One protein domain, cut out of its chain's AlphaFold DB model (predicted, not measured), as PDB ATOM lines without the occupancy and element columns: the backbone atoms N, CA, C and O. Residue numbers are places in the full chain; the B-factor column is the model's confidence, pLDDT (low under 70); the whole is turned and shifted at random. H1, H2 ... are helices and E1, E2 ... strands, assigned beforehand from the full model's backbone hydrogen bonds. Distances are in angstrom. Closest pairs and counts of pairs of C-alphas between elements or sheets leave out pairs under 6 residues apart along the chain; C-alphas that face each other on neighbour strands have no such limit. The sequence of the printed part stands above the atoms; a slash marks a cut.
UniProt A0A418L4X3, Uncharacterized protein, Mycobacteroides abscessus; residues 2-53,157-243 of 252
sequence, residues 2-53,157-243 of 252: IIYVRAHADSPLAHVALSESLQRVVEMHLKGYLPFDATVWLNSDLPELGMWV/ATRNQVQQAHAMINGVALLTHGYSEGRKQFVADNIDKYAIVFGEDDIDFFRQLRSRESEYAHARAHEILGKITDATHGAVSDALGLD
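Overview. This is residues 2 to 53 and 157 to 243 of the 252 residues of an uncharacterized protein of Mycobacteroides abscessus (UniProt A0A418L4X3). A small twisted sheet of four strands sits in the middle, with H1 along one face and H2 along the other. The longest helix, H6, passes the sheet beside E1 and E4 and crosses H1; H5 packs on H1 with Ile 203 closest to Val 26, and H3 lies off the sheet near H2. The 139 printed residues hold six named helices and four named strands, in the order E1 H1 E2 E3 H2 H3 H4 E4 H5 H6, and the class is mixed, helices and strands. The sheet, order E3 E2 E1 E4, is mixed. The whole is compact, radius of gyration of the C-alphas 15.2 A, and spans 46 by 37 by 25 A.

Arrangement. E1, residues 2 to 6, H1, residues 12 to 30, and E2, residues 39 to 43, form a strand-helix-strand unit, two parallel neighbour strands with a helix between, whose crossover is left-handed. N 4 and O 40 are 2.8 A apart, within hydrogen-bond range. E2 and E3, residues 51 to 53, form an antiparallel hairpin, with N 41 to O 52 at 2.8 A. H1 is on the sheet at a height of 9.9 A. H2, residues 161 to 175, is on the opposite face at a height of 8.6 A, which gives three layers, helices on both faces of a sheet; the closest C-alphas of E2 and H2, Asn 43 and Leu 175, are 5.1 A apart. H3, residues 181 to 189, is close to H2 but not clearly touching, with the closest C-alphas, Val 172 and Ala 188, 6.9 A apart. H4, residues 191 to 194, is on the same face as H2, over none of the strands. E4, residues 195 to 197, is antiparallel to E1, with N 196 to O 3 at 2.8 A. H5, residues 200 to 210, touches H1, closest C-alphas Val 26 and Ile 203, 6.0 A. H6, residues 215 to 240, is the hub: it touches H1, at Ser 19 and Ala 221, 5.6 A, at a steep tilt of 69 degrees, only just short of perpendicular, opposite ways; H4, at Lys 193 and Ala 231, 6.2 A; and only just H5, with 3 pairs of C-alphas within 8 A. Every O i to N i+4 pair is within hydrogen-bond range in H1, H2, H3 and H5, and 20 of 22 in H6; H4 is too short for such a pair.

Along the chain. E1 begins with C-alpha 2 at (-23.710, -24.311, -31.568). H1 is 27.2 A long, H2 20.7 A and H6 37.5 A; H6 ends with C-alpha 240 at (-12.683, -11.458, -9.044).

Size, cuts and confidence. The C-alphas of Lys 31 and Gly 241, farthest apart, are 46.6 A apart. Residues 54 to 156 are not printed; C-alphas 53 and 157 are 9.8 A apart across this cut. Of the links printed whole, none is long. The mean pLDDT of the printed part is 81.1; residues 209 to 222 and 231 to 243 are among those under 70.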
ATOM      1  N   ILE A   2     -24.181 -25.001 -32.778       95.75
ATOM      2  CA  ILE A   2     -23.710 -24.311 -31.568       95.75
ATOM      3  C   ILE A   2     -24.869 -23.498 -31.004       95.75
ATOM      4  O   ILE A   2     -25.496 -22.728 -31.730       95.75
ATOM      5  N   ILE A   3     -25.163 -23.669 -29.718       95.25
ATOM      6  CA  ILE A   3     -26.197 -22.899 -29.029       95.25
ATOM      7  C   ILE A   3     -25.545 -22.150 -27.876       95.25
ATOM      8  O   ILE A   3     -25.050 -22.767 -26.937       95.25
ATOM      9  N   TYR A   4     -25.561 -20.825 -27.940       95.25
ATOM     10  CA  TYR A   4     -25.194 -19.972 -26.825       95.25
ATOM     11  C   TYR A   4     -26.413 -19.734 -25.943       95.25
ATOM     12  O   TYR A   4     -27.460 -19.295 -26.427       95.25
ATOM     13  N   VAL A   5     -26.289 -20.012 -24.650       91.38
ATOM     14  CA  VAL A   5     -27.418 -19.964 -23.720       91.38
ATOM     15  C   VAL A   5     -27.084 -19.108 -22.517       91.38
ATOM     16  O   VAL A   5     -26.074 -19.308 -21.852       91.38
ATOM     17  N   ARG A   6     -28.008 -18.214 -22.176       87.50
ATOM     18  CA  ARG A   6     -28.114 -17.638 -20.840       87.50
ATOM     19  C   ARG A   6     -29.320 -18.238 -20.127       87.50
ATOM     20  O   ARG A   6     -30.420 -18.241 -20.683       87.50
ATOM     21  N   ALA A   7     -29.120 -18.653 -18.881       82.19
ATOM     22  CA  ALA A   7     -30.195 -18.821 -17.912       82.19
ATOM     23  C   ALA A   7     -29.655 -18.678 -16.483       82.19
ATOM     24  O   ALA A   7     -28.507 -19.034 -16.210       82.19
ATOM     25  N   HIS A   8     -30.480 -18.182 -15.570       77.31
ATOM     26  CA  HIS A   8     -30.188 -18.189 -14.144       77.31
ATOM     27  C   HIS A   8     -30.331 -19.605 -13.571       77.31
ATOM     28  O   HIS A   8     -31.436 -20.139 -13.499       77.31
ATOM     29  N   ALA A   9     -29.211 -20.174 -13.124       67.94
ATOM     30  CA  ALA A   9     -29.090 -21.527 -12.573       67.94
ATOM     31  C   ALA A   9     -30.043 -21.835 -11.410       67.94
ATOM     32  O   ALA A   9     -30.539 -22.947 -11.271       67.94
ATOM     33  N   ASP A  10     -30.310 -20.830 -10.577       71.31
ATOM     34  CA  ASP A  10     -31.105 -20.997  -9.359       71.31
ATOM     35  C   ASP A  10     -32.602 -20.752  -9.592       71.31
ATOM     36  O   ASP A  10     -33.396 -20.786  -8.654       71.31
ATOM     37  N   SER A  11     -33.008 -20.469 -10.836       72.94
ATOM     38  CA  SER A  11     -34.393 -20.165 -11.190       72.94
ATOM     39  C   SER A  11     -35.066 -21.375 -11.848       72.94
ATOM     40  O   SER A  11     -34.815 -21.656 -13.024       72.94
ATOM     41  N   PRO A  12     -36.013 -22.055 -11.168       71.75
ATOM     42  CA  PRO A  12     -36.788 -23.138 -11.775       71.75
ATOM     43  C   PRO A  12     -37.523 -22.706 -13.053       71.75
ATOM     44  O   PRO A  12     -37.661 -23.488 -13.992       71.75
ATOM     45  N   LEU A  13     -37.956 -21.441 -13.121       75.56
ATOM     46  CA  LEU A  13     -38.604 -20.874 -14.307       75.56
ATOM     47  C   LEU A  13     -37.645 -20.783 -15.500       75.56
ATOM     48  O   LEU A  13     -38.059 -21.030 -16.632       75.56
ATOM     49  N   ALA A  14     -36.366 -20.492 -15.254       74.50
ATOM     50  CA  ALA A  14     -35.350 -20.444 -16.299       74.50
ATOM     51  C   ALA A  14     -35.084 -21.840 -16.895       74.50
ATOM     52  O   ALA A  14     -34.839 -21.961 -18.094       74.50
ATOM     53  N   HIS A  15     -35.218 -22.909 -16.098       74.62
ATOM     54  CA  HIS A  15     -35.061 -24.293 -16.572       74.62
ATOM     55  C   HIS A  15     -36.201 -24.697 -17.512       74.62
ATOM     56  O   HIS A  15     -35.962 -25.268 -18.578       74.62
ATOM     57  N   VAL A  16     -37.440 -24.364 -17.133       81.38
ATOM     58  CA  VAL A  16     -38.640 -24.594 -17.955       81.38
ATOM     59  C   VAL A  16     -38.516 -23.826 -19.276       81.38
ATOM     60  O   VAL A  16     -38.676 -24.397 -20.355       81.38
ATOM     61  N   ALA A  17     -38.176 -22.537 -19.200       85.50
ATOM     62  CA  ALA A  17     -38.039 -21.664 -20.363       85.50
ATOM     63  C   ALA A  17     -36.909 -22.101 -21.307       85.50
ATOM     64  O   ALA A  17     -37.071 -22.047 -22.533       85.50
ATOM     65  N   LEU A  18     -35.788 -22.585 -20.760       86.38
ATOM     66  CA  LEU A  18     -34.709 -23.163 -21.555       86.38
ATOM     67  C   LEU A  18     -35.176 -24.427 -22.275       86.38
ATOM     68  O   LEU A  18     -34.968 -24.548 -23.480       86.38
ATOM     69  N   SER A  19     -35.828 -25.350 -21.563       84.56
ATOM     70  CA  SER A  19     -36.364 -26.580 -22.155       84.56
ATOM     71  C   SER A  19     -37.295 -26.272 -23.333       84.56
ATOM     72  O   SER A  19     -37.112 -26.810 -24.426       84.56
ATOM     73  N   GLU A  20     -38.243 -25.349 -23.156       86.81
ATOM     74  CA  GLU A  20     -39.139 -24.902 -24.230       86.81
ATOM     75  C   GLU A  20     -38.376 -24.293 -25.415       86.81
ATOM     76  O   GLU A  20     -38.691 -24.567 -26.577       86.81
ATOM     77  N   SER A  21     -37.344 -23.493 -25.145       90.44
ATOM     78  CA  SER A  21     -36.520 -22.866 -26.181       90.44
ATOM     79  C   SER A  21     -35.703 -23.893 -26.970       90.44
ATOM     80  O   SER A  21     -35.677 -23.838 -28.201       90.44
ATOM     81  N   LEU A  22     -35.112 -24.884 -26.300       91.25
ATOM     82  CA  LEU A  22     -34.395 -25.985 -26.949       91.25
ATOM     83  C   LEU A  22     -35.337 -26.867 -27.770       91.25
ATOM     84  O   LEU A  22     -35.004 -27.241 -28.893       91.25
ATOM     85  N   GLN A  23     -36.553 -27.133 -27.285       89.38
ATOM     86  CA  GLN A  23     -37.557 -27.843 -28.078       89.38
ATOM     87  C   GLN A  23     -37.915 -27.093 -29.367       89.38
ATOM     88  O   GLN A  23     -38.164 -27.734 -30.387       89.38
ATOM     89  N   ARG A  24     -37.965 -25.753 -29.344       92.62
ATOM     90  CA  ARG A  24     -38.189 -24.939 -30.554       92.62
ATOM     91  C   ARG A  24     -37.032 -25.087 -31.540       92.62
ATOM     92  O   ARG A  24     -37.275 -25.290 -32.725       92.62
ATOM     93  N   VAL A  25     -35.789 -25.046 -31.054       94.31
ATOM     94  CA  VAL A  25     -34.588 -25.284 -31.874       94.31
ATOM     95  C   VAL A  25     -34.632 -26.668 -32.524       94.31
ATOM     96  O   VAL A  25     -34.471 -26.782 -33.737       94.31
ATOM     97  N   VAL A  26     -34.931 -27.707 -31.743       92.88
ATOM     98  CA  VAL A  26     -35.053 -29.087 -32.235       92.88
ATOM     99  C   VAL A  26     -36.158 -29.199 -33.277       92.88
ATOM    100  O   VAL A  26     -35.955 -29.793 -34.329       92.88
ATOM    101  N   GLU A  27     -37.327 -28.617 -33.030       92.56
ATOM    102  CA  GLU A  27     -38.432 -28.648 -33.985       92.56
ATOM    103  C   GLU A  27     -38.073 -27.978 -35.314       92.56
ATOM    104  O   GLU A  27     -38.329 -28.555 -36.371       92.56
ATOM    105  N   MET A  28     -37.435 -26.808 -35.265       95.19
ATOM    106  CA  MET A  28     -36.954 -26.123 -36.462       95.19
ATOM    107  C   MET A  28     -35.890 -26.937 -37.201       95.19
ATOM    108  O   MET A  28     -35.925 -27.002 -38.426       95.19
ATOM    109  N   HIS A  29     -34.983 -27.602 -36.484       94.75
ATOM    110  CA  HIS A  29     -34.014 -28.508 -37.094       94.75
ATOM    111  C   HIS A  29     -34.692 -29.701 -37.783       94.75
ATOM    112  O   HIS A  29     -34.434 -29.973 -38.951       94.75
ATOM    113  N   LEU A  30     -35.614 -30.381 -37.096       91.69
ATOM    114  CA  LEU A  30     -36.330 -31.546 -37.632       91.69
ATOM    115  C   LEU A  30     -37.197 -31.210 -38.851       91.69
ATOM    116  O   LEU A  30     -37.505 -32.094 -39.647       91.69
ATOM    117  N   LYS A  31     -37.616 -29.951 -38.977       91.94
ATOM    118  CA  LYS A  31     -38.352 -29.422 -40.129       91.94
ATOM    119  C   LYS A  31     -37.441 -28.808 -41.197       91.94
ATOM    120  O   LYS A  31     -37.937 -28.245 -42.162       91.94
ATOM    121  N   GLY A  32     -36.122 -28.924 -41.038       91.50
ATOM    122  CA  GLY A  32     -35.138 -28.491 -42.025       91.50
ATOM    123  C   GLY A  32     -34.844 -26.992 -42.033       91.50
ATOM    124  O   GLY A  32     -34.129 -26.550 -42.917       91.50
ATOM    125  N   TYR A  33     -35.346 -26.203 -41.077       95.06
ATOM    126  CA  TYR A  33     -35.049 -24.764 -40.992       95.06
ATOM    127  C   TYR A  33     -33.645 -24.480 -40.436       95.06
ATOM    128  O   TYR A  33     -32.958 -23.585 -40.921       95.06
ATOM    129  N   LEU A  34     -33.213 -25.228 -39.411       96.06
ATOM    130  CA  LEU A  34     -31.874 -25.089 -38.824       96.06
ATOM    131  C   LEU A  34     -30.968 -26.245 -39.260       96.06
ATOM    132  O   LEU A  34     -31.170 -27.360 -38.778       96.06
ATOM    133  N   PRO A  35     -29.940 -26.014 -40.092       94.81
ATOM    134  CA  PRO A  35     -28.931 -27.032 -40.362       94.81
ATOM    135  C   PRO A  35     -28.027 -27.273 -39.138       94.81
ATOM    136  O   PRO A  35     -27.999 -26.488 -38.186       94.81
ATOM    137  N   PHE A  36     -27.272 -28.375 -39.138       93.56
ATOM    138  CA  PHE A  36     -26.392 -28.734 -38.015       93.56
ATOM    139  C   PHE A  36     -25.225 -27.768 -37.804       93.56
ATOM    140  O   PHE A  36     -24.672 -27.735 -36.709       93.56
ATOM    141  N   ASP A  37     -24.835 -26.993 -38.805       95.56
ATOM    142  CA  ASP A  37     -23.791 -25.974 -38.702       95.56
ATOM    143  C   ASP A  37     -24.343 -24.578 -38.363       95.56
ATOM    144  O   ASP A  37     -23.587 -23.609 -38.354       95.56
ATOM    145  N   ALA A  38     -25.636 -24.467 -38.039       97.25
ATOM    146  CA  ALA A  38     -26.222 -23.229 -37.545       97.25
ATOM    147  C   ALA A  38     -25.696 -22.846 -36.151       97.25
ATOM    148  O   ALA A  38     -25.282 -23.696 -35.346       97.25
ATOM    149  N   THR A  39     -25.800 -21.552 -35.851       97.88
ATOM    150  CA  THR A  39     -25.530 -20.992 -34.524       97.88
ATOM    151  C   THR A  39     -26.774 -20.298 -33.987       97.88
ATOM    152  O   THR A  39     -27.425 -19.542 -34.709       97.88
ATOM    153  N   VAL A  40     -27.115 -20.541 -32.723       97.31
ATOM    154  CA  VAL A  40     -28.309 -19.987 -32.071       97.31
ATOM    155  C   VAL A  40     -27.920 -19.309 -30.760       97.31
ATOM    156  O   VAL A  40     -27.102 -19.838 -30.019       97.31
ATOM    157  N   TRP A  41     -28.529 -18.166 -30.447       96.25
ATOM    158  CA  TRP A  41     -28.410 -17.491 -29.154       96.25
ATOM    159  C   TRP A  41     -29.774 -17.449 -28.471       96.25
ATOM    160  O   TRP A  41     -30.759 -17.007 -29.071       96.25
ATOM    161  N   LEU A  42     -29.821 -17.898 -27.217       93.50
ATOM    162  CA  LEU A  42     -31.032 -18.013 -26.408       93.50
ATOM    163  C   LEU A  42     -30.852 -17.312 -25.063       93.50
ATOM    164  O   LEU A  42     -29.934 -17.627 -24.305       93.50
ATOM    165  N   ASN A  43     -31.780 -16.418 -24.727       91.06
ATOM    166  CA  ASN A  43     -31.904 -15.873 -23.381       91.06
ATOM    167  C   ASN A  43     -33.123 -16.501 -22.697       91.06
ATOM    168  O   ASN A  43     -34.257 -16.086 -22.919       91.06
ATOM    169  N   SER A  44     -32.887 -17.528 -21.884       86.81
ATOM    170  CA  SER A  44     -33.958 -18.292 -21.234       86.81
ATOM    171  C   SER A  44     -34.566 -17.565 -20.039       86.81
ATOM    172  O   SER A  44     -35.644 -17.941 -19.594       86.81
ATOM    173  N   ASP A  45     -33.910 -16.514 -19.540       84.50
ATOM    174  CA  ASP A  45     -34.484 -15.656 -18.501       84.50
ATOM    175  C   ASP A  45     -35.588 -14.749 -19.059       84.50
ATOM    176  O   ASP A  45     -36.462 -14.317 -18.313       84.50
ATOM    177  N   LEU A  46     -35.537 -14.457 -20.364       86.56
ATOM    178  CA  LEU A  46     -36.461 -13.573 -21.077       86.56
ATOM    179  C   LEU A  46     -36.896 -14.229 -22.406       86.56
ATOM    180  O   LEU A  46     -36.570 -13.735 -23.492       86.56
ATOM    181  N   PRO A  47     -37.595 -15.381 -22.359       85.44
ATOM    182  CA  PRO A  47     -37.930 -16.175 -23.546       85.44
ATOM    183  C   PRO A  47     -38.870 -15.456 -24.528       85.44
ATOM    184  O   PRO A  47     -38.957 -15.835 -25.700       85.44
ATOM    185  N   GLU A  48     -39.592 -14.430 -24.075       85.69
ATOM    186  CA  GLU A  48     -40.436 -13.561 -24.898       85.69
ATOM    187  C   GLU A  48     -39.640 -12.717 -25.896       85.69
ATOM    188  O   GLU A  48     -40.190 -12.281 -26.913       85.69
ATOM    189  N   LEU A  49     -38.343 -12.521 -25.638       87.25
ATOM    190  CA  LEU A  49     -37.458 -11.825 -26.559       87.25
ATOM    191  C   LEU A  49     -37.287 -12.608 -27.858       87.25
ATOM    192  O   LEU A  49     -37.167 -11.988 -28.905       87.25
ATOM    193  N   GLY A  50     -37.398 -13.938 -27.822       91.25
ATOM    194  CA  GLY A  50     -37.136 -14.808 -28.962       91.25
ATOM    195  C   GLY A  50     -35.699 -15.314 -28.951       91.25
ATOM    196  O   GLY A  50     -35.124 -15.577 -27.897       91.25
ATOM    197  N   MET A  51     -35.134 -15.500 -30.137       94.12
ATOM    198  CA  MET A  51     -33.778 -16.002 -30.307       94.12
ATOM    199  C   MET A  51     -33.078 -15.305 -31.457       94.12
ATOM    200  O   MET A  51     -33.723 -14.802 -32.375       94.12
ATOM    201  N   TRP A  52     -31.755 -15.316 -31.429       95.81
ATOM    202  CA  TRP A  52     -30.966 -14.927 -32.587       95.81
ATOM    203  C   TRP A  52     -30.435 -16.171 -33.284       95.81
ATOM    204  O   TRP A  52     -30.002 -17.110 -32.618       95.81
ATOM    205  N   VAL A  53     -30.470 -16.195 -34.612       96.12
ATOM    206  CA  VAL A  53     -30.049 -17.355 -35.400       96.12
ATOM    207  C   VAL A  53     -29.122 -16.920 -36.523       96.12
ATOM    208  O   VAL A  53     -29.406 -15.963 -37.238       96.12
ATOM    209  N   ALA A 157     -25.576 -23.556 -43.062       95.62
ATOM    210  CA  ALA A 157     -25.525 -22.174 -42.629       95.62
ATOM    211  C   ALA A 157     -24.560 -21.339 -43.490       95.62
ATOM    212  O   ALA A 157     -23.596 -21.822 -44.094       95.62
ATOM    213  N   THR A 158     -24.817 -20.037 -43.541       95.50
ATOM    214  CA  THR A 158     -23.992 -19.091 -44.279       95.50
ATOM    215  C   THR A 158     -22.601 -18.976 -43.672       95.50
ATOM    216  O   THR A 158     -22.416 -18.800 -42.468       95.50
ATOM    217  N   ARG A 159     -21.591 -19.007 -44.543       94.44
ATOM    218  CA  ARG A 159     -20.185 -18.756 -44.185       94.44
ATOM    219  C   ARG A 159     -19.767 -17.309 -44.445       94.44
ATOM    220  O   ARG A 159     -18.582 -16.989 -44.446       94.44
ATOM    221  N   ASN A 160     -20.732 -16.435 -44.726       96.56
ATOM    222  CA  ASN A 160     -20.468 -15.028 -44.964       96.56
ATOM    223  C   ASN A 160     -19.998 -14.353 -43.662       96.56
ATOM    224  O   ASN A 160     -20.735 -14.309 -42.678       96.56
ATOM    225  N   GLN A 161     -18.787 -13.789 -43.677       96.12
ATOM    226  CA  GLN A 161     -18.168 -13.173 -42.496       96.12
ATOM    227  C   GLN A 161     -18.968 -11.987 -41.942       96.12
ATOM    228  O   GLN A 161     -19.017 -11.793 -40.730       96.12
ATOM    229  N   VAL A 162     -19.637 -11.212 -42.805       95.62
ATOM    230  CA  VAL A 162     -20.485 -10.090 -42.374       95.62
ATOM    231  C   VAL A 162     -21.702 -10.614 -41.617       95.62
ATOM    232  O   VAL A 162     -22.024 -10.099 -40.554       95.62
ATOM    233  N   GLN A 163     -22.342 -11.676 -42.114       95.69
ATOM    234  CA  GLN A 163     -23.461 -12.327 -41.423       95.69
ATOM    235  C   GLN A 163     -23.021 -12.958 -40.095       95.69
ATOM    236  O   GLN A 163     -23.738 -12.852 -39.106       95.69
ATOM    237  N   GLN A 164     -21.829 -13.556 -40.041       95.88
ATOM    238  CA  GLN A 164     -21.260 -14.107 -38.807       95.88
ATOM    239  C   GLN A 164     -21.002 -13.025 -37.755       95.88
ATOM    240  O   GLN A 164     -21.428 -13.171 -36.610       95.88
ATOM    241  N   ALA A 165     -20.358 -11.920 -38.142       94.44
ATOM    242  CA  ALA A 165     -20.114 -10.792 -37.247       94.44
ATOM    243  C   ALA A 165     -21.431 -10.166 -36.768       94.44
ATOM    244  O   ALA A 165     -21.610  -9.930 -35.574       94.44
ATOM    245  N   HIS A 166     -22.381  -9.970 -37.686       94.12
ATOM    246  CA  HIS A 166     -23.713  -9.461 -37.369       94.12
ATOM    247  C   HIS A 166     -24.454 -10.367 -36.376       94.12
ATOM    248  O   HIS A 166     -25.065  -9.872 -35.427       94.12
ATOM    249  N   ALA A 167     -24.366 -11.688 -36.555       94.56
ATOM    250  CA  ALA A 167     -24.973 -12.644 -35.642       94.56
ATOM    251  C   ALA A 167     -24.314 -12.647 -34.267       94.56
ATOM    252  O   ALA A 167     -25.023 -12.691 -33.269       94.56
ATOM    253  N   MET A 168     -22.985 -12.550 -34.203       93.62
ATOM    254  CA  MET A 168     -22.275 -12.501 -32.929       93.62
ATOM    255  C   MET A 168     -22.638 -11.242 -32.134       93.62
ATOM    256  O   MET A 168     -22.994 -11.342 -30.965       93.62
ATOM    257  N   ILE A 169     -22.623 -10.067 -32.773       92.50
ATOM    258  CA  ILE A 169     -22.959  -8.790 -32.120       92.50
ATOM    259  C   ILE A 169     -24.377  -8.836 -31.542       92.50
ATOM    260  O   ILE A 169     -24.586  -8.566 -30.358       92.50
ATOM    261  N   ASN A 170     -25.358  -9.207 -32.363       93.31
ATOM    262  CA  ASN A 170     -26.754  -9.193 -31.942       93.31
ATOM    263  C   ASN A 170     -27.122 -10.370 -31.031       93.31
ATOM    264  O   ASN A 170     -27.900 -10.208 -30.093       93.31
ATOM    265  N   GLY A 171     -26.525 -11.540 -31.250       94.06
ATOM    266  CA  GLY A 171     -26.667 -12.698 -30.376       94.06
ATOM    267  C   GLY A 171     -26.157 -12.413 -28.964       94.06
ATOM    268  O   GLY A 171     -26.863 -12.677 -27.990       94.06
ATOM    269  N   VAL A 172     -24.984 -11.786 -28.831       93.25
ATOM    270  CA  VAL A 172     -24.457 -11.338 -27.530       93.25
ATOM    271  C   VAL A 172     -25.342 -10.249 -26.920       93.25
ATOM    272  O   VAL A 172     -25.607 -10.283 -25.715       93.25
ATOM    273  N   ALA A 173     -25.865  -9.314 -27.717       91.81
ATOM    274  CA  ALA A 173     -26.807  -8.306 -27.227       91.81
ATOM    275  C   ALA A 173     -28.106  -8.931 -26.679       91.81
ATOM    276  O   ALA A 173     -28.615  -8.490 -25.647       91.81
ATOM    277  N   LEU A 174     -28.614  -9.992 -27.316       92.44
ATOM    278  CA  LEU A 174     -29.765 -10.763 -26.842       92.44
ATOM    279  C   LEU A 174     -29.463 -11.494 -25.524       92.44
ATOM    280  O   LEU A 174     -30.235 -11.385 -24.567       92.44
ATOM    281  N   LEU A 175     -28.326 -12.192 -25.436       91.31
ATOM    282  CA  LEU A 175     -27.894 -12.863 -24.202       91.31
ATOM    283  C   LEU A 175     -27.765 -11.877 -23.041       91.31
ATOM    284  O   LEU A 175     -28.224 -12.124 -21.927       91.31
ATOM    285  N   THR A 176     -27.153 -10.731 -23.302       90.69
ATOM    286  CA  THR A 176     -26.818  -9.750 -22.270       90.69
ATOM    287  C   THR A 176     -27.907  -8.700 -22.052       90.69
ATOM    288  O   THR A 176     -27.696  -7.717 -21.340       90.69
ATOM    289  N   HIS A 177     -29.100  -8.900 -22.618       89.19
ATOM    290  CA  HIS A 177     -30.214  -7.983 -22.421       89.19
ATOM    291  C   HIS A 177     -30.531  -7.813 -20.924       89.19
ATOM    292  O   HIS A 177     -30.678  -8.790 -20.184       89.19
ATOM    293  N   GLY A 178     -30.599  -6.559 -20.467       85.19
ATOM    294  CA  GLY A 178     -30.803  -6.209 -19.057       85.19
ATOM    295  C   GLY A 178     -29.551  -6.260 -18.168       85.19
ATOM    296  O   GLY A 178     -29.647  -5.948 -16.984       85.19
ATOM    297  N   TYR A 179     -28.375  -6.628 -18.690       88.12
ATOM    298  CA  TYR A 179     -27.118  -6.557 -17.937       88.12
ATOM    299  C   TYR A 179     -26.545  -5.135 -17.885       88.12
ATOM    300  O   TYR A 179     -26.765  -4.322 -18.783       88.12
ATOM    301  N   SER A 180     -25.765  -4.854 -16.836       87.69
ATOM    302  CA  SER A 180     -24.893  -3.677 -16.773       87.69
ATOM    303  C   SER A 180     -23.737  -3.797 -17.773       87.69
ATOM    304  O   SER A 180     -23.355  -4.906 -18.147       87.69
ATOM    305  N   GLU A 181     -23.132  -2.674 -18.167       87.06
ATOM    306  CA  GLU A 181     -22.030  -2.658 -19.147       87.06
ATOM    307  C   GLU A 181     -20.844  -3.548 -18.746       87.06
ATOM    308  O   GLU A 181     -20.354  -4.318 -19.566       87.06
ATOM    309  N   GLY A 182     -20.439  -3.543 -17.472       84.81
ATOM    310  CA  GLY A 182     -19.356  -4.418 -17.000       84.81
ATOM    311  C   GLY A 182     -19.675  -5.909 -17.173       84.81
ATOM    312  O   GLY A 182     -18.818  -6.691 -17.574       84.81
ATOM    313  N   ARG A 183     -20.934  -6.306 -16.949       85.31
ATOM    314  CA  ARG A 183     -21.367  -7.697 -17.132       85.31
ATOM    315  C   ARG A 183     -21.541  -8.054 -18.612       85.31
ATOM    316  O   ARG A 183     -21.282  -9.196 -18.979       85.31
ATOM    317  N   LYS A 184     -21.926  -7.099 -19.467       88.81
ATOM    318  CA  LYS A 184     -21.911  -7.279 -20.931       88.81
ATOM    319  C   LYS A 184     -20.495  -7.550 -21.433       88.81
ATOM    320  O   LYS A 184     -20.302  -8.513 -22.169       88.81
ATOM    321  N   GLN A 185     -19.524  -6.749 -20.989       87.56
ATOM    322  CA  GLN A 185     -18.117  -6.918 -21.356       87.56
ATOM    323  C   GLN A 185     -17.586  -8.284 -20.910       87.56
ATOM    324  O   GLN A 185     -17.011  -9.004 -21.717       87.56
ATOM    325  N   PHE A 186     -17.880  -8.696 -19.672       87.75
ATOM    326  CA  PHE A 186     -17.496 -10.021 -19.184       87.75
ATOM    327  C   PHE A 186     -18.022 -11.156 -20.073       87.75
ATOM    328  O   PHE A 186     -17.272 -12.075 -20.400       87.75
ATOM    329  N   VAL A 187     -19.296 -11.097 -20.485       88.25
ATOM    330  CA  VAL A 187     -19.877 -12.097 -21.397       88.25
ATOM    331  C   VAL A 187     -19.198 -12.061 -22.763       88.25
ATOM    332  O   VAL A 187     -18.928 -13.122 -23.311       88.25
ATOM    333  N   ALA A 188     -18.900 -10.878 -23.304       87.38
ATOM    334  CA  ALA A 188     -18.195 -10.753 -24.577       87.38
ATOM    335  C   ALA A 188     -16.796 -11.394 -24.525       87.38
ATOM    336  O   ALA A 188     -16.434 -12.137 -25.435       87.38
ATOM    337  N   ASP A 189     -16.057 -11.187 -23.432       88.12
ATOM    338  CA  ASP A 189     -14.710 -11.740 -23.234       88.12
ATOM    339  C   ASP A 189     -14.714 -13.252 -22.939       88.12
ATOM    340  O   ASP A 189     -13.690 -13.920 -23.070       88.12
ATOM    341  N   ASN A 190     -15.863 -13.808 -22.540       89.62
ATOM    342  CA  ASN A 190     -16.017 -15.203 -22.116       89.62
ATOM    343  C   ASN A 190     -17.124 -15.941 -22.887       89.62
ATOM    344  O   ASN A 190     -17.693 -16.906 -22.373       89.62
ATOM    345  N   ILE A 191     -17.456 -15.499 -24.103       89.94
ATOM    346  CA  ILE A 191     -18.647 -15.969 -24.827       89.94
ATOM    347  C   ILE A 191     -18.651 -17.487 -25.055       89.94
ATOM    348  O   ILE A 191     -19.704 -18.121 -24.982       89.94
ATOM    349  N   ASP A 192     -17.475 -18.091 -25.229       89.38
ATOM    350  CA  ASP A 192     -17.311 -19.535 -25.422       89.38
ATOM    351  C   ASP A 192     -17.788 -20.362 -24.219       89.38
ATOM    352  O   ASP A 192     -18.215 -21.500 -24.390       89.38
ATOM    353  N   LYS A 193     -17.803 -19.787 -23.006       87.06
ATOM    354  CA  LYS A 193     -18.319 -20.458 -21.797       87.06
ATOM    355  C   LYS A 193     -19.841 -20.610 -21.807       87.06
ATOM    356  O   LYS A 193     -20.380 -21.443 -21.087       87.06
ATOM    357  N   TYR A 194     -20.530 -19.824 -22.634       88.19
ATOM    358  CA  TYR A 194     -21.978 -19.903 -22.822       88.19
ATOM    359  C   TYR A 194     -22.368 -20.839 -23.971       88.19
ATOM    360  O   TYR A 194     -23.561 -21.044 -24.200       88.19
ATOM    361  N   ALA A 195     -21.392 -21.379 -24.709       91.62
ATOM    362  CA  ALA A 195     -21.621 -22.230 -25.865       91.62
ATOM    363  C   ALA A 195     -21.857 -23.689 -25.466       91.62
ATOM    364  O   ALA A 195     -21.115 -24.278 -24.683       91.62
ATOM    365  N   ILE A 196     -22.849 -24.307 -26.096       90.56
ATOM    366  CA  ILE A 196     -23.093 -25.745 -26.043       90.56
ATOM    367  C   ILE A 196     -23.005 -26.288 -27.463       90.56
ATOM    368  O   ILE A 196     -23.645 -25.772 -28.384       90.56
ATOM    369  N   VAL A 197     -22.239 -27.363 -27.635       90.88
ATOM    370  CA  VAL A 197     -22.284 -28.160 -28.862       90.88
ATOM    371  C   VAL A 197     -23.521 -29.045 -28.789       90.88
ATOM    372  O   VAL A 197     -23.605 -29.921 -27.937       90.88
ATOM    373  N   PHE A 198     -24.481 -28.783 -29.670       86.50
ATOM    374  CA  PHE A 198     -25.755 -29.486 -29.749       86.50
ATOM    375  C   PHE A 198     -25.737 -30.432 -30.955       86.50
ATOM    376  O   PHE A 198     -25.714 -29.980 -32.112       86.50
ATOM    377  N   GLY A 199     -25.644 -31.732 -30.674       90.19
ATOM    378  CA  GLY A 199     -25.402 -32.792 -31.658       90.19
ATOM    379  C   GLY A 199     -26.628 -33.653 -31.971       90.19
ATOM    380  O   GLY A 199     -27.739 -33.368 -31.530       90.19
ATOM    381  N   GLU A 200     -26.413 -34.722 -32.743       88.94
ATOM    382  CA  GLU A 200     -27.453 -35.709 -33.083       88.94
ATOM    383  C   GLU A 200     -28.056 -36.360 -31.831       88.94
ATOM    384  O   GLU A 200     -29.279 -36.421 -31.714       88.94
ATOM    385  N   ASP A 201     -27.218 -36.741 -30.863       87.44
ATOM    386  CA  ASP A 201     -27.655 -37.355 -29.603       87.44
ATOM    387  C   ASP A 201     -28.629 -36.457 -28.823       87.44
ATOM    388  O   ASP A 201     -29.636 -36.933 -28.292       87.44
ATOM    389  N   ASP A 202     -28.373 -35.144 -28.781       86.50
ATOM    390  CA  ASP A 202     -29.267 -34.196 -28.114       86.50
ATOM    391  C   ASP A 202     -30.597 -34.077 -28.876       86.50
ATOM    392  O   ASP A 202     -31.674 -34.070 -28.276       86.50
ATOM    393  N   ILE A 203     -30.553 -34.038 -30.211       85.69
ATOM    394  CA  ILE A 203     -31.753 -33.960 -31.055       85.69
ATOM    395  C   ILE A 203     -32.617 -35.208 -30.903       85.69
ATOM    396  O   ILE A 203     -33.837 -35.094 -30.745       85.69
ATOM    397  N   ASP A 204     -32.009 -36.390 -30.917       84.06
ATOM    398  CA  ASP A 204     -32.709 -37.653 -30.724       84.06
ATOM    399  C   ASP A 204     -33.298 -37.756 -29.316       84.06
ATOM    400  O   ASP A 204     -34.452 -38.175 -29.171       84.06
ATOM    401  N   PHE A 205     -32.577 -37.291 -28.292       80.06
ATOM    402  CA  PHE A 205     -33.108 -37.182 -26.937       80.06
ATOM    403  C   PHE A 205     -34.365 -36.303 -26.897       80.06
ATOM    404  O   PHE A 205     -35.420 -36.761 -26.458       80.06
ATOM    405  N   PHE A 206     -34.306 -35.070 -27.415       77.56
ATOM    406  CA  PHE A 206     -35.463 -34.169 -27.424       77.56
ATOM    407  C   PHE A 206     -36.615 -34.686 -28.302       77.56
ATOM    408  O   PHE A 206     -37.786 -34.449 -27.993       77.56
ATOM    409  N   ARG A 207     -36.323 -35.440 -29.368       76.94
ATOM    410  CA  ARG A 207     -37.342 -36.105 -30.194       76.94
ATOM    411  C   ARG A 207     -38.078 -37.198 -29.412       76.94
ATOM    412  O   ARG A 207     -39.307 -37.229 -29.447       76.94
ATOM    413  N   GLN A 208     -37.345 -38.072 -28.719       74.12
ATOM    414  CA  GLN A 208     -37.909 -39.133 -27.868       74.12
ATOM    415  C   GLN A 208     -38.638 -38.567 -26.646       74.12
ATOM    416  O   GLN A 208     -39.617 -39.127 -26.163       74.12
ATOM    417  N   LEU A 209     -38.170 -37.433 -26.150       66.69
ATOM    418  CA  LEU A 209     -38.791 -36.709 -25.059       66.69
ATOM    419  C   LEU A 209     -40.116 -36.071 -25.487       66.69
ATOM    420  O   LEU A 209     -41.095 -36.148 -24.763       66.69
ATOM    421  N   ARG A 210     -40.216 -35.513 -26.698       64.56
ATOM    422  CA  ARG A 210     -41.503 -35.016 -27.217       64.56
ATOM    423  C   ARG A 210     -42.547 -36.133 -27.354       64.56
ATOM    424  O   ARG A 210     -43.739 -35.849 -27.305       64.56
ATOM    425  N   SER A 211     -42.129 -37.391 -27.526       58.09
ATOM    426  CA  SER A 211     -43.045 -38.539 -27.538       58.09
ATOM    427  C   SER A 211     -43.382 -39.092 -26.143       58.09
ATOM    428  O   SER A 211     -44.211 -39.996 -26.052       58.09
ATOM    429  N   ARG A 212     -42.791 -38.553 -25.062       55.94
ATOM    430  CA  ARG A 212     -42.973 -38.971 -23.659       55.94
ATOM    431  C   ARG A 212     -43.216 -37.739 -22.765       55.94
ATOM    432  O   ARG A 212     -42.286 -37.007 -22.469       55.94
ATOM    433  N   GLU A 213     -44.457 -37.484 -22.351       51.84
ATOM    434  CA  GLU A 213     -44.886 -36.239 -21.673       51.84
ATOM    435  C   GLU A 213     -43.930 -35.661 -20.579       51.84
ATOM    436  O   GLU A 213     -43.559 -36.327 -19.619       51.84
ATOM    437  N   SER A 214     -43.580 -34.374 -20.764       46.19
ATOM    438  CA  SER A 214     -43.114 -33.267 -19.880       46.19
ATOM    439  C   SER A 214     -42.099 -33.440 -18.718       46.19
ATOM    440  O   SER A 214     -41.327 -32.506 -18.477       46.19
ATOM    441  N   GLU A 215     -41.994 -34.561 -18.001       52.03
ATOM    442  CA  GLU A 215     -41.187 -34.594 -16.753       52.03
ATOM    443  C   GLU A 215     -39.663 -34.701 -16.979       52.03
ATOM    444  O   GLU A 215     -38.872 -34.151 -16.214       52.03
ATOM    445  N   TYR A 216     -39.215 -35.314 -18.078       51.53
ATOM    446  CA  TYR A 216     -37.786 -35.569 -18.333       51.53
ATOM    447  C   TYR A 216     -37.034 -34.412 -19.020       51.53
ATOM    448  O   TYR A 216     -35.804 -34.363 -18.994       51.53
ATOM    449  N   ALA A 217     -37.754 -33.450 -19.606       50.75
ATOM    450  CA  ALA A 217     -37.178 -32.306 -20.319       50.75
ATOM    451  C   ALA A 217     -36.436 -31.359 -19.376       50.75
ATOM    452  O   ALA A 217     -35.344 -30.868 -19.668       50.75
ATOM    453  N   HIS A 218     -37.019 -31.198 -18.194       56.59
ATOM    454  CA  HIS A 218     -36.463 -30.432 -17.099       56.59
ATOM    455  C   HIS A 218     -35.124 -31.006 -16.626       56.59
ATOM    456  O   HIS A 218     -34.213 -30.236 -16.351       56.59
ATOM    457  N   ALA A 219     -34.959 -32.334 -16.603       61.66
ATOM    458  CA  ALA A 219     -33.752 -32.978 -16.082       61.66
ATOM    459  C   ALA A 219     -32.499 -32.709 -16.939       61.66
ATOM    460  O   ALA A 219     -31.442 -32.388 -16.401       61.66
ATOM    461  N   ARG A 220     -32.598 -32.775 -18.275       65.00
ATOM    462  CA  ARG A 220     -31.451 -32.479 -19.156       65.00
ATOM    463  C   ARG A 220     -31.213 -30.979 -19.314       65.00
ATOM    464  O   ARG A 220     -30.059 -30.567 -19.366       65.00
ATOM    465  N   ALA A 221     -32.269 -30.158 -19.341       64.50
ATOM    466  CA  ALA A 221     -32.110 -28.703 -19.260       64.50
ATOM    467  C   ALA A 221     -31.375 -28.309 -17.968       64.50
ATOM    468  O   ALA A 221     -30.481 -27.468 -18.007       64.50
ATOM    469  N   HIS A 222     -31.678 -28.980 -16.854       67.12
ATOM    470  CA  HIS A 222     -30.963 -28.818 -15.593       67.12
ATOM    471  C   HIS A 222     -29.491 -29.244 -15.691       67.12
ATOM    472  O   HIS A 222     -28.627 -28.501 -15.244       67.12
ATOM    473  N   GLU A 223     -29.173 -30.374 -16.331       74.25
ATOM    474  CA  GLU A 223     -27.775 -30.795 -16.540       74.25
ATOM    475  C   GLU A 223     -26.988 -29.804 -17.418       74.25
ATOM    476  O   GLU A 223     -25.842 -29.474 -17.118       74.25
ATOM    477  N   ILE A 224     -27.603 -29.314 -18.498       71.44
ATOM    478  CA  ILE A 224     -27.014 -28.288 -19.368       71.44
ATOM    479  C   ILE A 224     -26.735 -27.013 -18.566       71.44
ATOM    480  O   ILE A 224     -25.664 -26.422 -18.694       71.44
ATOM    481  N   LEU A 225     -27.674 -26.612 -17.708       67.06
ATOM    482  CA  LEU A 225     -27.500 -25.443 -16.857       67.06
ATOM    483  C   LEU A 225     -26.460 -25.643 -15.770       67.06
ATOM    484  O   LEU A 225     -25.700 -24.711 -15.531       67.06
ATOM    485  N   GLY A 226     -26.355 -26.835 -15.183       70.25
ATOM    486  CA  GLY A 226     -25.260 -27.182 -14.277       70.25
ATOM    487  C   GLY A 226     -23.905 -26.934 -14.937       70.25
ATOM    488  O   GLY A 226     -23.104 -26.162 -14.424       70.25
ATOM    489  N   LYS A 227     -23.708 -27.445 -16.162       74.06
ATOM    490  CA  LYS A 227     -22.464 -27.242 -16.928       74.06
ATOM    491  C   LYS A 227     -22.162 -25.768 -17.209       74.06
ATOM    492  O   LYS A 227     -21.017 -25.349 -17.059       74.06
ATOM    493  N   ILE A 228     -23.167 -24.980 -17.605       66.31
ATOM    494  CA  ILE A 228     -22.988 -23.533 -17.822       66.31
ATOM    495  C   ILE A 228     -22.634 -22.839 -16.506       66.31
ATOM    496  O   ILE A 228     -21.753 -21.982 -16.475       66.31
ATOM    497  N   THR A 229     -23.316 -23.199 -15.423       66.75
ATOM    498  CA  THR A 229     -23.149 -22.573 -14.109       66.75
ATOM    499  C   THR A 229     -21.768 -22.839 -13.552       66.75
ATOM    500  O   THR A 229     -21.112 -21.887 -13.151       66.75
ATOM    501  N   ASP A 230     -21.296 -24.083 -13.607       70.19
ATOM    502  CA  ASP A 230     -19.960 -24.471 -13.153       70.19
ATOM    503  C   ASP A 230     -18.873 -23.726 -13.941       70.19
ATOM    504  O   ASP A 230     -17.959 -23.137 -13.361       70.19
ATOM    505  N   ALA A 231     -19.017 -23.658 -15.271       65.75
ATOM    506  CA  ALA A 231     -18.090 -22.927 -16.131       65.75
ATOM    507  C   ALA A 231     -18.113 -21.407 -15.881       65.75
ATOM    508  O   ALA A 231     -17.081 -20.741 -15.996       65.75
ATOM    509  N   THR A 232     -19.276 -20.848 -15.535       60.12
ATOM    510  CA  THR A 232     -19.443 -19.409 -15.284       60.12
ATOM    511  C   THR A 232     -19.000 -19.023 -13.871       60.12
ATOM    512  O   THR A 232     -18.358 -17.989 -13.713       60.12
ATOM    513  N   HIS A 233     -19.285 -19.835 -12.849       60.19
ATOM    514  CA  HIS A 233     -18.855 -19.590 -11.468       60.19
ATOM    515  C   HIS A 233     -17.336 -19.643 -11.334       60.19
ATOM    516  O   HIS A 233     -16.771 -18.698 -10.794       60.19
ATOM    517  N   GLY A 234     -16.670 -20.665 -11.890       55.62
ATOM    518  CA  GLY A 234     -15.202 -20.732 -11.868       55.62
ATOM    519  C   GLY A 234     -14.567 -19.514 -12.546       55.62
ATOM    520  O   GLY A 234     -13.691 -18.863 -11.996       55.62
ATOM    521  N   ALA A 235     -15.120 -19.102 -13.689       52.25
ATOM    522  CA  ALA A 235     -14.666 -17.918 -14.414       52.25
ATOM    523  C   ALA A 235     -14.830 -16.596 -13.646       52.25
ATOM    524  O   ALA A 235     -13.997 -15.702 -13.780       52.25
ATOM    525  N   VAL A 236     -15.938 -16.445 -12.917       49.78
ATOM    526  CA  VAL A 236     -16.234 -15.241 -12.129       49.78
ATOM    527  C   VAL A 236     -15.403 -15.221 -10.845       49.78
ATOM    528  O   VAL A 236     -14.912 -14.154 -10.483       49.78
ATOM    529  N   SER A 237     -15.198 -16.372 -10.197       48.47
ATOM    530  CA  SER A 237     -14.354 -16.499  -9.000       48.47
ATOM    531  C   SER A 237     -12.889 -16.166  -9.302       48.47
ATOM    532  O   SER A 237     -12.303 -15.305  -8.641       48.47
ATOM    533  N   ASP A 238     -12.347 -16.727 -10.390       46.47
ATOM    534  CA  ASP A 238     -10.981 -16.471 -10.865       46.47
ATOM    535  C   ASP A 238     -10.755 -14.996 -11.229       46.47
ATOM    536  O   ASP A 238      -9.741 -14.394 -10.877       46.47
ATOM    537  N   ALA A 239     -11.713 -14.385 -11.936       41.09
ATOM    538  CA  ALA A 239     -11.600 -13.004 -12.406       41.09
ATOM    539  C   ALA A 239     -11.779 -11.962 -11.289       41.09
ATOM    540  O   ALA A 239     -11.270 -10.845 -11.406       41.09
ATOM    541  N   LEU A 240     -12.503 -12.309 -10.222       38.91
ATOM    542  CA  LEU A 240     -12.683 -11.458  -9.044       38.91
ATOM    543  C   LEU A 240     -11.645 -11.732  -7.943       38.91
ATOM    544  O   LEU A 240     -11.650 -11.022  -6.940       38.91
ATOM    545  N   GLY A 241     -10.752 -12.712  -8.130       39.41
ATOM    546  CA  GLY A 241      -9.757 -13.100  -7.131       39.41
ATOM    547  C   GLY A 241     -10.383 -13.633  -5.839       39.41
ATOM    548  O   GLY A 241      -9.837 -13.396  -4.766       39.41
ATOM    549  N   LEU A 242     -11.545 -14.286  -5.940       44.75
ATOM    550  CA  LEU A 242     -12.301 -14.816  -4.797       44.75
ATOM    551  C   LEU A 242     -11.921 -16.260  -4.438       44.75
ATOM    552  O   LEU A 242     -12.403 -16.780  -3.433       44.75
ATOM    553  N   ASP A 243     -11.023 -16.884  -5.201       43.19
ATOM    554  CA  ASP A 243     -10.423 -18.172  -4.848       43.19
ATOM    555  C   ASP A 243      -9.379 -17.978  -3.739       43.19
ATOM    556  O   ASP A 243      -8.169 -17.897  -3.965       43.19
TER     557      ASP A 243